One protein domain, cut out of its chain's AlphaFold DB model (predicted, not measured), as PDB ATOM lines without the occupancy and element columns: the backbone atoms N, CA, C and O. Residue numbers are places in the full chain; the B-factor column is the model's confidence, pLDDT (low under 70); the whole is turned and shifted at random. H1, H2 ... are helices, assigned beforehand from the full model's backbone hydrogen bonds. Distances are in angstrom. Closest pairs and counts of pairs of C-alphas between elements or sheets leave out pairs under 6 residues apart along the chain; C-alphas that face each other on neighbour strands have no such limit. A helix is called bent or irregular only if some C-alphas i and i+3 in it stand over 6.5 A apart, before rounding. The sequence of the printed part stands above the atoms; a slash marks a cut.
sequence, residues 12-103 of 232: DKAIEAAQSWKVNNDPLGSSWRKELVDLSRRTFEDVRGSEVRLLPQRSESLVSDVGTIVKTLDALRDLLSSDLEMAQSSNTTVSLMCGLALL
ATOM      1  N   ASP A  12     178.488 197.971 255.711       87.19
ATOM      2  CA  ASP A  12     177.312 197.472 256.423       87.19
ATOM      3  C   ASP A  12     176.048 197.566 255.555       87.19
ATOM      4  O   ASP A  12     175.305 196.588 255.446       87.19
ATOM      5  N   LYS A  13     175.852 198.679 254.830       81.50
ATOM      6  CA  LYS A  13     174.733 198.826 253.876       81.50
ATOM      7  C   LYS A  13     174.831 197.853 252.705       81.50
ATOM      8  O   LYS A  13     173.822 197.309 252.258       81.50
ATOM      9  N   ALA A  14     176.044 197.610 252.205       84.50
ATOM     10  CA  ALA A  14     176.266 196.636 251.141       84.50
ATOM     11  C   ALA A  14     175.999 195.197 251.619       84.50
ATOM     12  O   ALA A  14     175.416 194.405 250.878       84.50
ATOM     13  N   ILE A  15     176.364 194.864 252.864       87.62
ATOM     14  CA  ILE A  15     176.052 193.574 253.494       87.62
ATOM     15  C   ILE A  15     174.541 193.410 253.664       87.62
ATOM     16  O   ILE A  15     174.014 192.356 253.314       87.62
ATOM     17  N   GLU A  16     173.836 194.426 254.161       87.19
ATOM     18  CA  GLU A  16     172.378 194.390 254.315       87.19
ATOM     19  C   GLU A  16     171.683 194.170 252.963       87.19
ATOM     20  O   GLU A  16     170.856 193.263 252.823       87.19
ATOM     21  N   ALA A  17     172.084 194.927 251.937       84.38
ATOM     22  CA  ALA A  17     171.591 194.770 250.571       84.38
ATOM     23  C   ALA A  17     171.857 193.357 250.021       84.38
ATOM     24  O   ALA A  17     170.962 192.716 249.464       84.38
ATOM     25  N   ALA A  18     173.063 192.819 250.233       86.94
ATOM     26  CA  ALA A  18     173.426 191.465 249.817       86.94
ATOM     27  C   ALA A  18     172.628 190.381 250.567       86.94
ATOM     28  O   ALA A  18     172.218 189.384 249.968       86.94
ATOM     29  N   GLN A  19     172.366 190.564 251.863       88.81
ATOM     30  CA  GLN A  19     171.537 189.653 252.656       88.81
ATOM     31  C   GLN A  19     170.075 189.684 252.201       88.81
ATOM     32  O   GLN A  19     169.474 188.624 252.012       88.81
ATOM     33  N   SER A  20     169.517 190.874 251.957       86.81
ATOM     34  CA  SER A  20     168.177 191.016 251.378       86.81
ATOM     35  C   SER A  20     168.098 190.358 250.001       86.81
ATOM     36  O   SER A  20     167.138 189.633 249.723       86.81
ATOM     37  N   TRP A  21     169.127 190.531 249.162       86.12
ATOM     38  CA  TRP A  21     169.201 189.875 247.860       86.12
ATOM     39  C   TRP A  21     169.198 188.352 247.995       86.12
ATOM     40  O   TRP A  21     168.410 187.680 247.338       86.12
ATOM     41  N   LYS A  22     170.009 187.799 248.901       91.31
ATOM     42  CA  LYS A  22     170.079 186.353 249.146       91.31
ATOM     43  C   LYS A  22     168.735 185.753 249.576       91.31
ATOM     44  O   LYS A  22     168.414 184.646 249.157       91.31
ATOM     45  N   VAL A  23     167.980 186.445 250.432       93.00
ATOM     46  CA  VAL A  23     166.719 185.929 250.996       93.00
ATOM     47  C   VAL A  23     165.538 186.142 250.049       93.00
ATOM     48  O   VAL A  23     164.721 185.242 249.876       93.00
ATOM     49  N   ASN A  24     165.447 187.320 249.432       89.62
ATOM     50  CA  ASN A  24     164.254 187.759 248.702       89.62
ATOM     51  C   ASN A  24     164.454 187.844 247.182       89.62
ATOM     52  O   ASN A  24     163.519 188.198 246.467       89.62
ATOM     53  N   ASN A  25     165.666 187.577 246.684       87.31
ATOM     54  CA  ASN A  25     166.094 187.902 245.322       87.31
ATOM     55  C   ASN A  25     165.880 189.393 244.970       87.31
ATOM     56  O   ASN A  25     165.647 189.745 243.814       87.31
ATOM     57  N   ASP A  26     165.967 190.273 245.977       85.06
ATOM     58  CA  ASP A  26     165.774 191.720 245.846       85.06
ATOM     59  C   ASP A  26     166.850 192.521 246.615       85.06
ATOM     60  O   ASP A  26     166.804 192.568 247.852       85.06
ATOM     61  N   PRO A  27     167.811 193.161 245.919       74.50
ATOM     62  CA  PRO A  27     168.968 193.804 246.547       74.50
ATOM     63  C   PRO A  27     168.647 195.096 247.299       74.50
ATOM     64  O   PRO A  27     169.378 195.457 248.212       74.50
ATOM     65  N   LEU A  28     167.555 195.782 246.959       78.56
ATOM     66  CA  LEU A  28     167.122 196.986 247.678       78.56
ATOM     67  C   LEU A  28     166.202 196.643 248.858       78.56
ATOM     68  O   LEU A  28     166.003 197.442 249.764       78.56
ATOM     69  N   GLY A  29     165.633 195.438 248.865       82.88
ATOM     70  CA  GLY A  29     164.659 195.029 249.864       82.88
ATOM     71  C   GLY A  29     163.332 195.792 249.782       82.88
ATOM     72  O   GLY A  29     163.141 196.779 249.063       82.88
ATOM     73  N   SER A  30     162.362 195.304 250.552       81.50
ATOM     74  CA  SER A  30     160.984 195.794 250.467       81.50
ATOM     75  C   SER A  30     160.785 197.214 251.012       81.50
ATOM     76  O   SER A  30     159.862 197.893 250.561       81.50
ATOM     77  N   SER A  31     161.618 197.691 251.947       80.44
ATOM     78  CA  SER A  31     161.491 199.052 252.495       80.44
ATOM     79  C   SER A  31     161.936 200.113 251.487       80.44
ATOM     80  O   SER A  31     161.183 201.048 251.233       80.44
ATOM     81  N   TRP A  32     163.076 199.916 250.822       81.88
ATOM     82  CA  TRP A  32     163.608 200.861 249.839       81.88
ATOM     83  C   TRP A  32     162.747 200.900 248.585       81.88
ATOM     84  O   TRP A  32     162.512 201.971 248.038       81.88
ATOM     85  N   ARG A  33     162.209 199.755 248.138       82.62
ATOM     86  CA  ARG A  33     161.233 199.746 247.036       82.62
ATOM     87  C   ARG A  33     159.968 200.507 247.392       82.62
ATOM     88  O   ARG A  33     159.474 201.255 246.557       82.62
ATOM     89  N   LYS A  34     159.438 200.323 248.605       87.75
ATOM     90  CA  LYS A  34     158.278 201.096 249.064       87.75
ATOM     91  C   LYS A  34     158.598 202.584 249.092       87.75
ATOM     92  O   LYS A  34     157.764 203.364 248.657       87.75
ATOM     93  N   GLU A  35     159.793 202.963 249.531       86.56
ATOM     94  CA  GLU A  35     160.233 204.357 249.572       86.56
ATOM     95  C   GLU A  35     160.451 204.958 248.175       86.56
ATOM     96  O   GLU A  35     159.950 206.043 247.903       86.56
ATOM     97  N   LEU A  36     161.088 204.237 247.250       85.94
ATOM     98  CA  LEU A  36     161.210 204.628 245.839       85.94
ATOM     99  C   LEU A  36     159.839 204.792 245.181       85.94
ATOM    100  O   LEU A  36     159.599 205.775 244.482       85.94
ATOM    101  N   VAL A  37     158.935 203.836 245.407       88.81
ATOM    102  CA  VAL A  37     157.576 203.883 244.863       88.81
ATOM    103  C   VAL A  37     156.792 205.047 245.471       88.81
ATOM    104  O   VAL A  37     156.130 205.756 244.716       88.81
ATOM    105  N   ASP A  38     156.891 205.286 246.783       89.31
ATOM    106  CA  ASP A  38     156.269 206.439 247.452       89.31
ATOM    107  C   ASP A  38     156.779 207.753 246.855       89.31
ATOM    108  O   ASP A  38     155.986 208.559 246.380       89.31
ATOM    109  N   LEU A  39     158.102 207.924 246.769       85.88
ATOM    110  CA  LEU A  39     158.730 209.115 246.191       85.88
ATOM    111  C   LEU A  39     158.332 209.327 244.723       85.88
ATOM    112  O   LEU A  39     158.066 210.456 244.325       85.88
ATOM    113  N   SER A  40     158.238 208.255 243.927       86.44
ATOM    114  CA  SER A  40     157.863 208.330 242.506       86.44
ATOM    115  C   SER A  40     156.393 208.686 242.261       86.44
ATOM    116  O   SER A  40     156.051 209.166 241.182       86.44
ATOM    117  N   ARG A  41     155.513 208.422 243.237       88.81
ATOM    118  CA  ARG A  41     154.065 208.651 243.125       88.81
ATOM    119  C   ARG A  41     153.633 210.041 243.578       88.81
ATOM    120  O   ARG A  41     152.511 210.429 243.269       88.81
ATOM    121  N   ARG A  42     154.484 210.771 244.302       83.88
ATOM    122  CA  ARG A  42     154.146 212.102 244.815       83.88
ATOM    123  C   ARG A  42     154.103 213.135 243.694       83.88
ATOM    124  O   ARG A  42     155.000 213.227 242.859       83.88
ATOM    125  N   THR A  43     153.056 213.943 243.719       83.44
ATOM    126  CA  THR A  43     152.833 215.085 242.834       83.44
ATOM    127  C   THR A  43     153.064 216.393 243.586       83.44
ATOM    128  O   THR A  43     153.219 216.410 244.805       83.44
ATOM    129  N   PHE A  44     153.074 217.524 242.876       80.56
ATOM    130  CA  PHE A  44     153.226 218.842 243.504       80.56
ATOM    131  C   PHE A  44     152.144 219.133 244.564       80.56
ATOM    132  O   PHE A  44     152.415 219.832 245.538       80.56
ATOM    133  N   GLU A  45     150.933 218.582 244.409       81.62
ATOM    134  CA  GLU A  45     149.841 218.786 245.369       81.62
ATOM    135  C   GLU A  45     150.087 218.090 246.715       81.62
ATOM    136  O   GLU A  45     149.671 218.611 247.752       81.62
ATOM    137  N   ASP A  46     150.838 216.986 246.708       75.75
ATOM    138  CA  ASP A  46     151.201 216.208 247.899       75.75
ATOM    139  C   ASP A  46     152.301 216.888 248.733       75.75
ATOM    140  O   ASP A  46     152.553 216.525 249.881       75.75
ATOM    141  N   VAL A  47     152.961 217.904 248.172       80.44
ATOM    142  CA  VAL A  47     154.057 218.646 248.803       80.44
ATOM    143  C   VAL A  47     153.502 219.922 249.449       80.44
ATOM    144  O   VAL A  47     153.867 221.043 249.097       80.44
ATOM    145  N   ARG A  48     152.575 219.781 250.406       75.56
ATOM    146  CA  ARG A  48     152.072 220.907 251.219       75.56
ATOM    147  C   ARG A  48     152.436 220.730 252.694       75.56
ATOM    148  O   ARG A  48     152.246 219.667 253.270       75.56
ATOM    149  N   GLY A  49     152.916 221.801 253.331       73.56
ATOM    150  CA  GLY A  49     153.175 221.841 254.777       73.56
ATOM    151  C   GLY A  49     154.625 221.542 255.181       73.56
ATOM    152  O   GLY A  49     155.568 221.936 254.501       73.56
ATOM    153  N   SER A  50     154.817 220.889 256.329       68.12
ATOM    154  CA  SER A  50     156.132 220.642 256.951       68.12
ATOM    155  C   SER A  50     157.042 219.680 256.172       68.12
ATOM    156  O   SER A  50     158.246 219.646 256.424       68.12
ATOM    157  N   GLU A  51     156.512 218.932 255.201       71.44
ATOM    158  CA  GLU A  51     157.259 217.914 254.446       71.44
ATOM    159  C   GLU A  51     158.114 218.476 253.299       71.44
ATOM    160  O   GLU A  51     159.010 217.786 252.811       71.44
ATOM    161  N   VAL A  52     157.910 219.745 252.913       79.00
ATOM    162  CA  VAL A  52     158.606 220.404 251.785       79.00
ATOM    163  C   VAL A  52     160.135 220.335 251.925       79.00
ATOM    164  O   VAL A  52     160.846 220.256 250.928       79.00
ATOM    165  N   ARG A  53     160.655 220.339 253.160       79.94
ATOM    166  CA  ARG A  53     162.101 220.250 253.433       79.94
ATOM    167  C   ARG A  53     162.614 218.820 253.619       79.94
ATOM    168  O   ARG A  53     163.796 218.580 253.408       79.94
ATOM    169  N   LEU A  54     161.749 217.886 254.008       82.56
ATOM    170  CA  LEU A  54     162.138 216.509 254.328       82.56
ATOM    171  C   LEU A  54     162.240 215.632 253.078       82.56
ATOM    172  O   LEU A  54     163.076 214.734 253.030       82.56
ATOM    173  N   LEU A  55     161.414 215.889 252.060       82.69
ATOM    174  CA  LEU A  55     161.389 215.088 250.833       82.69
ATOM    175  C   LEU A  55     162.698 215.154 250.026       82.69
ATOM    176  O   LEU A  55     163.225 214.086 249.708       82.69
ATOM    177  N   PRO A  56     163.280 216.342 249.748       86.44
ATOM    178  CA  PRO A  56     164.580 216.420 249.083       86.44
ATOM    179  C   PRO A  56     165.667 215.706 249.886       86.44
ATOM    180  O   PRO A  56     166.421 214.921 249.327       86.44
ATOM    181  N   GLN A  57     165.674 215.886 251.210       86.75
ATOM    182  CA  GLN A  57     166.666 215.275 252.091       86.75
ATOM    183  C   GLN A  57     166.576 213.740 252.104       86.75
ATOM    184  O   GLN A  57     167.601 213.062 252.058       86.75
ATOM    185  N   ARG A  58     165.362 213.170 252.131       86.06
ATOM    186  CA  ARG A  58     165.156 211.714 252.033       86.06
ATOM    187  C   ARG A  58     165.581 211.171 250.672       86.06
ATOM    188  O   ARG A  58     166.268 210.156 250.619       86.06
ATOM    189  N   SER A  59     165.217 211.858 249.589       86.69
ATOM    190  CA  SER A  59     165.639 211.490 248.232       86.69
ATOM    191  C   SER A  59     167.162 211.520 248.087       86.69
ATOM    192  O   SER A  59     167.743 210.590 247.537       86.69
ATOM    193  N   GLU A  60     167.819 212.567 248.588       88.19
ATOM    194  CA  GLU A  60     169.279 212.691 248.577       88.19
ATOM    195  C   GLU A  60     169.944 211.584 249.397       88.19
ATOM    196  O   GLU A  60     170.894 210.966 248.920       88.19
ATOM    197  N   SER A  61     169.415 211.283 250.588       88.38
ATOM    198  CA  SER A  61     169.902 210.175 251.417       88.38
ATOM    199  C   SER A  61     169.795 208.842 250.681       88.38
ATOM    200  O   SER A  61     170.763 208.094 250.628       88.38
ATOM    201  N   LEU A  62     168.647 208.560 250.059       87.44
ATOM    202  CA  LEU A  62     168.415 207.313 249.333       87.44
ATOM    203  C   LEU A  62     169.343 207.168 248.121       87.44
ATOM    204  O   LEU A  62     169.944 206.115 247.922       87.44
ATOM    205  N   VAL A  63     169.496 208.230 247.324       89.50
ATOM    206  CA  VAL A  63     170.418 208.254 246.176       89.50
ATOM    207  C   VAL A  63     171.863 208.066 246.635       89.50
ATOM    208  O   VAL A  63     172.604 207.291 246.028       89.50
ATOM    209  N   SER A  64     172.261 208.737 247.720       88.94
ATOM    210  CA  SER A  64     173.585 208.583 248.326       88.94
ATOM    211  C   SER A  64     173.830 207.145 248.780       88.94
ATOM    212  O   SER A  64     174.900 206.583 248.536       88.94
ATOM    213  N   ASP A  65     172.829 206.522 249.394       86.62
ATOM    214  CA  ASP A  65     172.947 205.178 249.940       86.62
ATOM    215  C   ASP A  65     173.025 204.116 248.839       86.62
ATOM    216  O   ASP A  65     173.958 203.310 248.834       86.62
ATOM    217  N   VAL A  66     172.131 204.167 247.841       87.00
ATOM    218  CA  VAL A  66     172.214 203.295 246.655       87.00
ATOM    219  C   VAL A  66     173.546 203.501 245.936       87.00
ATOM    220  O   VAL A  66     174.210 202.531 245.574       87.00
ATOM    221  N   GLY A  67     173.978 204.754 245.767       88.88
ATOM    222  CA  GLY A  67     175.260 205.075 245.143       88.88
ATOM    223  C   GLY A  67     176.452 204.486 245.902       88.88
ATOM    224  O   GLY A  67     177.407 204.024 245.281       88.88
ATOM    225  N   THR A  68     176.392 204.453 247.234       87.75
ATOM    226  CA  THR A  68     177.438 203.856 248.080       87.75
ATOM    227  C   THR A  68     177.458 202.333 247.957       87.75
ATOM    228  O   THR A  68     178.536 201.749 247.831       87.75
ATOM    229  N   ILE A  69     176.287 201.687 247.911       88.19
ATOM    230  CA  ILE A  69     176.170 200.238 247.689       88.19
ATOM    231  C   ILE A  69     176.751 199.858 246.324       88.19
ATOM    232  O   ILE A  69     177.595 198.968 246.256       88.19
ATOM    233  N   VAL A  70     176.357 200.553 245.250       89.50
ATOM    234  CA  VAL A  70     176.856 200.284 243.889       89.50
ATOM    235  C   VAL A  70     178.375 200.418 243.834       89.50
ATOM    236  O   VAL A  70     179.044 199.489 243.397       89.50
ATOM    237  N   LYS A  71     178.933 201.510 244.376       89.44
ATOM    238  CA  LYS A  71     180.392 201.702 244.447       89.44
ATOM    239  C   LYS A  71     181.098 200.588 245.221       89.44
ATOM    240  O   LYS A  71     182.175 200.159 244.824       89.44
ATOM    241  N   THR A  72     180.504 200.125 246.320       89.38
ATOM    242  CA  THR A  72     181.065 199.034 247.131       89.38
ATOM    243  C   THR A  72     181.057 197.713 246.363       89.38
ATOM    244  O   THR A  72     182.040 196.976 246.396       89.38
ATOM    245  N   LEU A  73     179.971 197.422 245.644       89.25
ATOM    246  CA  LEU A  73     179.854 196.229 244.807       89.25
ATOM    247  C   LEU A  73     180.793 196.276 243.599       89.25
ATOM    248  O   LEU A  73     181.385 195.252 243.270       89.25
ATOM    249  N   ASP A  74     180.966 197.440 242.972       90.81
ATOM    250  CA  ASP A  74     181.945 197.638 241.902       90.81
ATOM    251  C   ASP A  74     183.369 197.401 242.421       90.81
ATOM    252  O   ASP A  74     184.099 196.604 241.840       90.81
ATOM    253  N   ALA A  75     183.735 197.985 243.567       90.06
ATOM    254  CA  ALA A  75     185.044 197.758 244.180       90.06
ATOM    255  C   ALA A  75     185.277 196.275 244.523       90.06
ATOM    256  O   ALA A  75     186.352 195.738 244.266       90.06
ATOM    257  N   LEU A  76     184.264 195.587 245.064       90.44
ATOM    258  CA  LEU A  76     184.335 194.151 245.338       90.44
ATOM    259  C   LEU A  76     184.485 193.336 244.045       90.44
ATOM    260  O   LEU A  76     185.295 192.413 244.003       90.44
ATOM    261  N   ARG A  77     183.719 193.662 242.996       95.06
ATOM    262  CA  ARG A  77     183.823 193.008 241.684       95.06
ATOM    263  C   ARG A  77     185.227 193.166 241.124       95.06
ATOM    264  O   ARG A  77     185.788 192.184 240.646       95.06
ATOM    265  N   ASP A  78     185.774 194.371 241.175       93.69
ATOM    266  CA  ASP A  78     187.087 194.672 240.616       93.69
ATOM    267  C   ASP A  78     188.184 193.913 241.388       93.69
ATOM    268  O   ASP A  78     189.041 193.280 240.771       93.69
ATOM    269  N   LEU A  79     188.091 193.851 242.726       94.44
ATOM    270  CA  LEU A  79     188.974 193.028 243.566       94.44
ATOM    271  C   LEU A  79     188.868 191.531 243.238       94.44
ATOM    272  O   LEU A  79     189.882 190.882 242.995       94.44
ATOM    273  N   LEU A  80     187.653 190.980 243.174       95.69
ATOM    274  CA  LEU A  80     187.437 189.565 242.853       95.69
ATOM    275  C   LEU A  80     187.878 189.211 241.429       95.69
ATOM    276  O   LEU A  80     188.348 188.102 241.197       95.69
ATOM    277  N   SER A  81     187.730 190.135 240.479       97.19
ATOM    278  CA  SER A  81     188.183 189.941 239.097       97.19
ATOM    279  C   SER A  81     189.706 189.897 239.036       97.19
ATOM    280  O   SER A  81     190.263 188.988 238.429       97.19
ATOM    281  N   SER A  82     190.374 190.809 239.747       96.31
ATOM    282  CA  SER A  82     191.829 190.795 239.914       96.31
ATOM    283  C   SER A  82     192.314 189.483 240.549       96.31
ATOM    284  O   SER A  82     193.235 188.843 240.041       96.31
ATOM    285  N   ASP A  83     191.674 189.031 241.629       97.00
ATOM    286  CA  ASP A  83     192.017 187.765 242.291       97.00
ATOM    287  C   ASP A  83     191.779 186.549 241.386       97.00
ATOM    288  O   ASP A  83     192.584 185.612 241.369       97.00
ATOM    289  N   LEU A  84     190.703 186.566 240.596       96.88
ATOM    290  CA  LEU A  84     190.407 185.517 239.625       96.88
ATOM    291  C   LEU A  84     191.477 185.448 238.530       96.88
ATOM    292  O   LEU A  84     191.938 184.353 238.209       96.88
ATOM    293  N   GLU A  85     191.908 186.588 237.989       96.50
ATOM    294  CA  GLU A  85     192.986 186.654 236.994       96.50
ATOM    295  C   GLU A  85     194.313 186.131 237.567       96.50
ATOM    296  O   GLU A  85     194.994 185.316 236.933       96.50
ATOM    297  N   MET A  86     194.654 186.515 238.804       94.88
ATOM    298  CA  MET A  86     195.832 185.986 239.499       94.88
ATOM    299  C   MET A  86     195.750 184.465 239.688       94.88
ATOM    300  O   MET A  86     196.722 183.752 239.414       94.88
ATOM    301  N   ALA A  87     194.593 183.947 240.109       95.25
ATOM    302  CA  ALA A  87     194.379 182.514 240.292       95.25
ATOM    303  C   ALA A  87     194.475 181.738 238.966       95.25
ATOM    304  O   ALA A  87     195.089 180.671 238.915       95.25
ATOM    305  N   GLN A  88     193.928 182.279 237.874       95.62
ATOM    306  CA  GLN A  88     194.013 181.680 236.538       95.62
ATOM    307  C   GLN A  88     195.450 181.643 236.008       95.62
ATOM    308  O   GLN A  88     195.894 180.619 235.476       95.62
ATOM    309  N   SER A  89     196.198 182.730 236.196       94.19
ATOM    310  CA  SER A  89     197.617 182.807 235.836       94.19
ATOM    311  C   SER A  89     198.458 181.798 236.628       94.19
ATOM    312  O   SER A  89     199.257 181.042 236.060       94.19
ATOM    313  N   SER A  90     198.211 181.701 237.939       94.75
ATOM    314  CA  SER A  90     198.861 180.720 238.810       94.75
ATOM    315  C   SER A  90     198.557 179.286 238.374       94.75
ATOM    316  O   SER A  90     199.478 178.492 238.180       94.75
ATOM    317  N   ASN A  91     197.286 178.966 238.120       94.81
ATOM    318  CA  ASN A  91     196.873 177.636 237.677       94.81
ATOM    319  C   ASN A  91     197.508 177.251 236.332       94.81
ATOM    320  O   ASN A  91     197.972 176.126 236.165       94.81
ATOM    321  N   THR A  92     197.591 178.192 235.388       93.19
ATOM    322  CA  THR A  92     198.261 177.964 234.098       93.19
ATOM    323  C   THR A  92     199.739 177.634 234.301       93.19
ATOM    324  O   THR A  92     200.242 176.661 233.741       93.19
ATOM    325  N   THR A  93     200.426 178.390 235.160       93.56
ATOM    326  CA  THR A  93     201.842 178.162 235.481       93.56
ATOM    327  C   THR A  93     202.060 176.798 236.135       93.56
ATOM    328  O   THR A  93     202.933 176.042 235.709       93.56
ATOM    329  N   VAL A  94     201.243 176.448 237.133       93.75
ATOM    330  CA  VAL A  94     201.317 175.154 237.826       93.75
ATOM    331  C   VAL A  94     201.016 174.006 236.865       93.75
ATOM    332  O   VAL A  94     201.753 173.026 236.847       93.75
ATOM    333  N   SER A  95     199.997 174.142 236.015       94.50
ATOM    334  CA  SER A  95     199.644 173.139 235.008       94.50
ATOM    335  C   SER A  95     200.798 172.876 234.034       94.50
ATOM    336  O   SER A  95     201.149 171.721 233.795       94.50
ATOM    337  N   LEU A  96     201.465 173.929 233.545       91.31
ATOM    338  CA  LEU A  96     202.644 173.797 232.682       91.31
ATOM    339  C   LEU A  96     203.823 173.135 233.408       91.31
ATOM    340  O   LEU A  96     204.470 172.248 232.851       91.31
ATOM    341  N   MET A  97     204.086 173.523 234.659       89.06
ATOM    342  CA  MET A  97     205.132 172.904 235.480       89.06
ATOM    343  C   MET A  97     204.858 171.418 235.727       89.06
ATOM    344  O   MET A  97     205.765 170.599 235.588       89.06
ATOM    345  N   CYS A  98     203.615 171.060 236.052       90.75
ATOM    346  CA  CYS A  98     203.194 169.674 236.221       90.75
ATOM    347  C   CYS A  98     203.301 168.896 234.908       90.75
ATOM    348  O   CYS A  98     203.808 167.780 234.913       90.75
ATOM    349  N   GLY A  99     202.886 169.492 233.788       91.88
ATOM    350  CA  GLY A  99     203.013 168.892 232.461       91.88
ATOM    351  C   GLY A  99     204.462 168.542 232.132       91.88
ATOM    352  O   GLY A  99     204.739 167.416 231.736       91.88
ATOM    353  N   LEU A 100     205.396 169.466 232.383       90.38
ATOM    354  CA  LEU A 100     206.827 169.206 232.231       90.38
ATOM    355  C   LEU A 100     207.318 168.128 233.206       90.38
ATOM    356  O   LEU A 100     208.016 167.213 232.792       90.38
ATOM    357  N   ALA A 101     206.941 168.192 234.483       89.75
ATOM    358  CA  ALA A 101     207.386 167.226 235.490       89.75
ATOM    359  C   ALA A 101     206.897 165.787 235.234       89.75
ATOM    360  O   ALA A 101     207.505 164.842 235.733       89.75
ATOM    361  N   LEU A 102     205.807 165.618 234.479       93.19
ATOM    362  CA  LEU A 102     205.247 164.317 234.112       93.19
ATOM    363  C   LEU A 102     205.864 163.716 232.842       93.19
ATOM    364  O   LEU A 102     205.577 162.559 232.527       93.19
ATOM    365  N   LEU A 103     206.686 164.465 232.102       95.00
ATOM    366  CA  LEU A 103     207.319 163.934 230.898       95.00
ATOM    367  C   LEU A 103     208.361 162.861 231.257       95.00
ATOM    368  O   LEU A 103     209.214 163.095 232.116       95.00
TER     369      LEU A 103
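AT A GLANCE: This is residues 12 to 103 of the 232 residues of the protein "F-box domain-containing protein" of Schizopora paradoxa (UniProt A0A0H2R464). One long helix, H3, makes the length, and its residues 74 to 101 stick out free; H1 meets it crosswise, and H2 slants from H1 toward where H3 begins. The printed part has 92 residues with three named helices, H1, H2, H3, all helix. It is an extended rod of 82 by 23 by 20 A, radius of gyration of the C-alphas 22.9 A.

HOW THE PARTS SIT: Start at H1, residues 12 to 24: its residues 13 to 17 alone touch residues 65 to 73 alone of H3, residues 50 to 101, about perpendicular at 81 degrees, closest C-alphas Ala 14 and Ile 69, 5.0 A. H1 only just touches H2, residues 29 to 41, with 3 pairs of C-alphas within 8 A: residues 17 to 21 alone of H1 touch residue 29 alone of H2, closest C-alphas Ser 20 and Gly 29, 5.5 A. H2 and H3 are close but not clearly touching, closest C-alphas Leu 39 and Ser 59, 7.6 A. Every O i to N i+4 pair is within hydrogen-bond range in H1 and H2, 45 of 48 in H3.

IN THESE COORDINATES: Find C-alpha 12 at (177.312, 197.472, 256.423), where H1, 18.0 A long, begins; H2 measures 18.5 A. H3 runs 77.1 A to C-alpha 101 at (207.386, 167.226, 235.490), only just irregular: C-alphas 50 and 53 are 6.9 A apart.

THE WHOLE: The farthest C-alphas, Gly 49 and Leu 103, are 82.8 A apart. The printed part has no cut; link H1 to H2 is tight, H2 to H3 short. Residue 50 is under pLDDT 70.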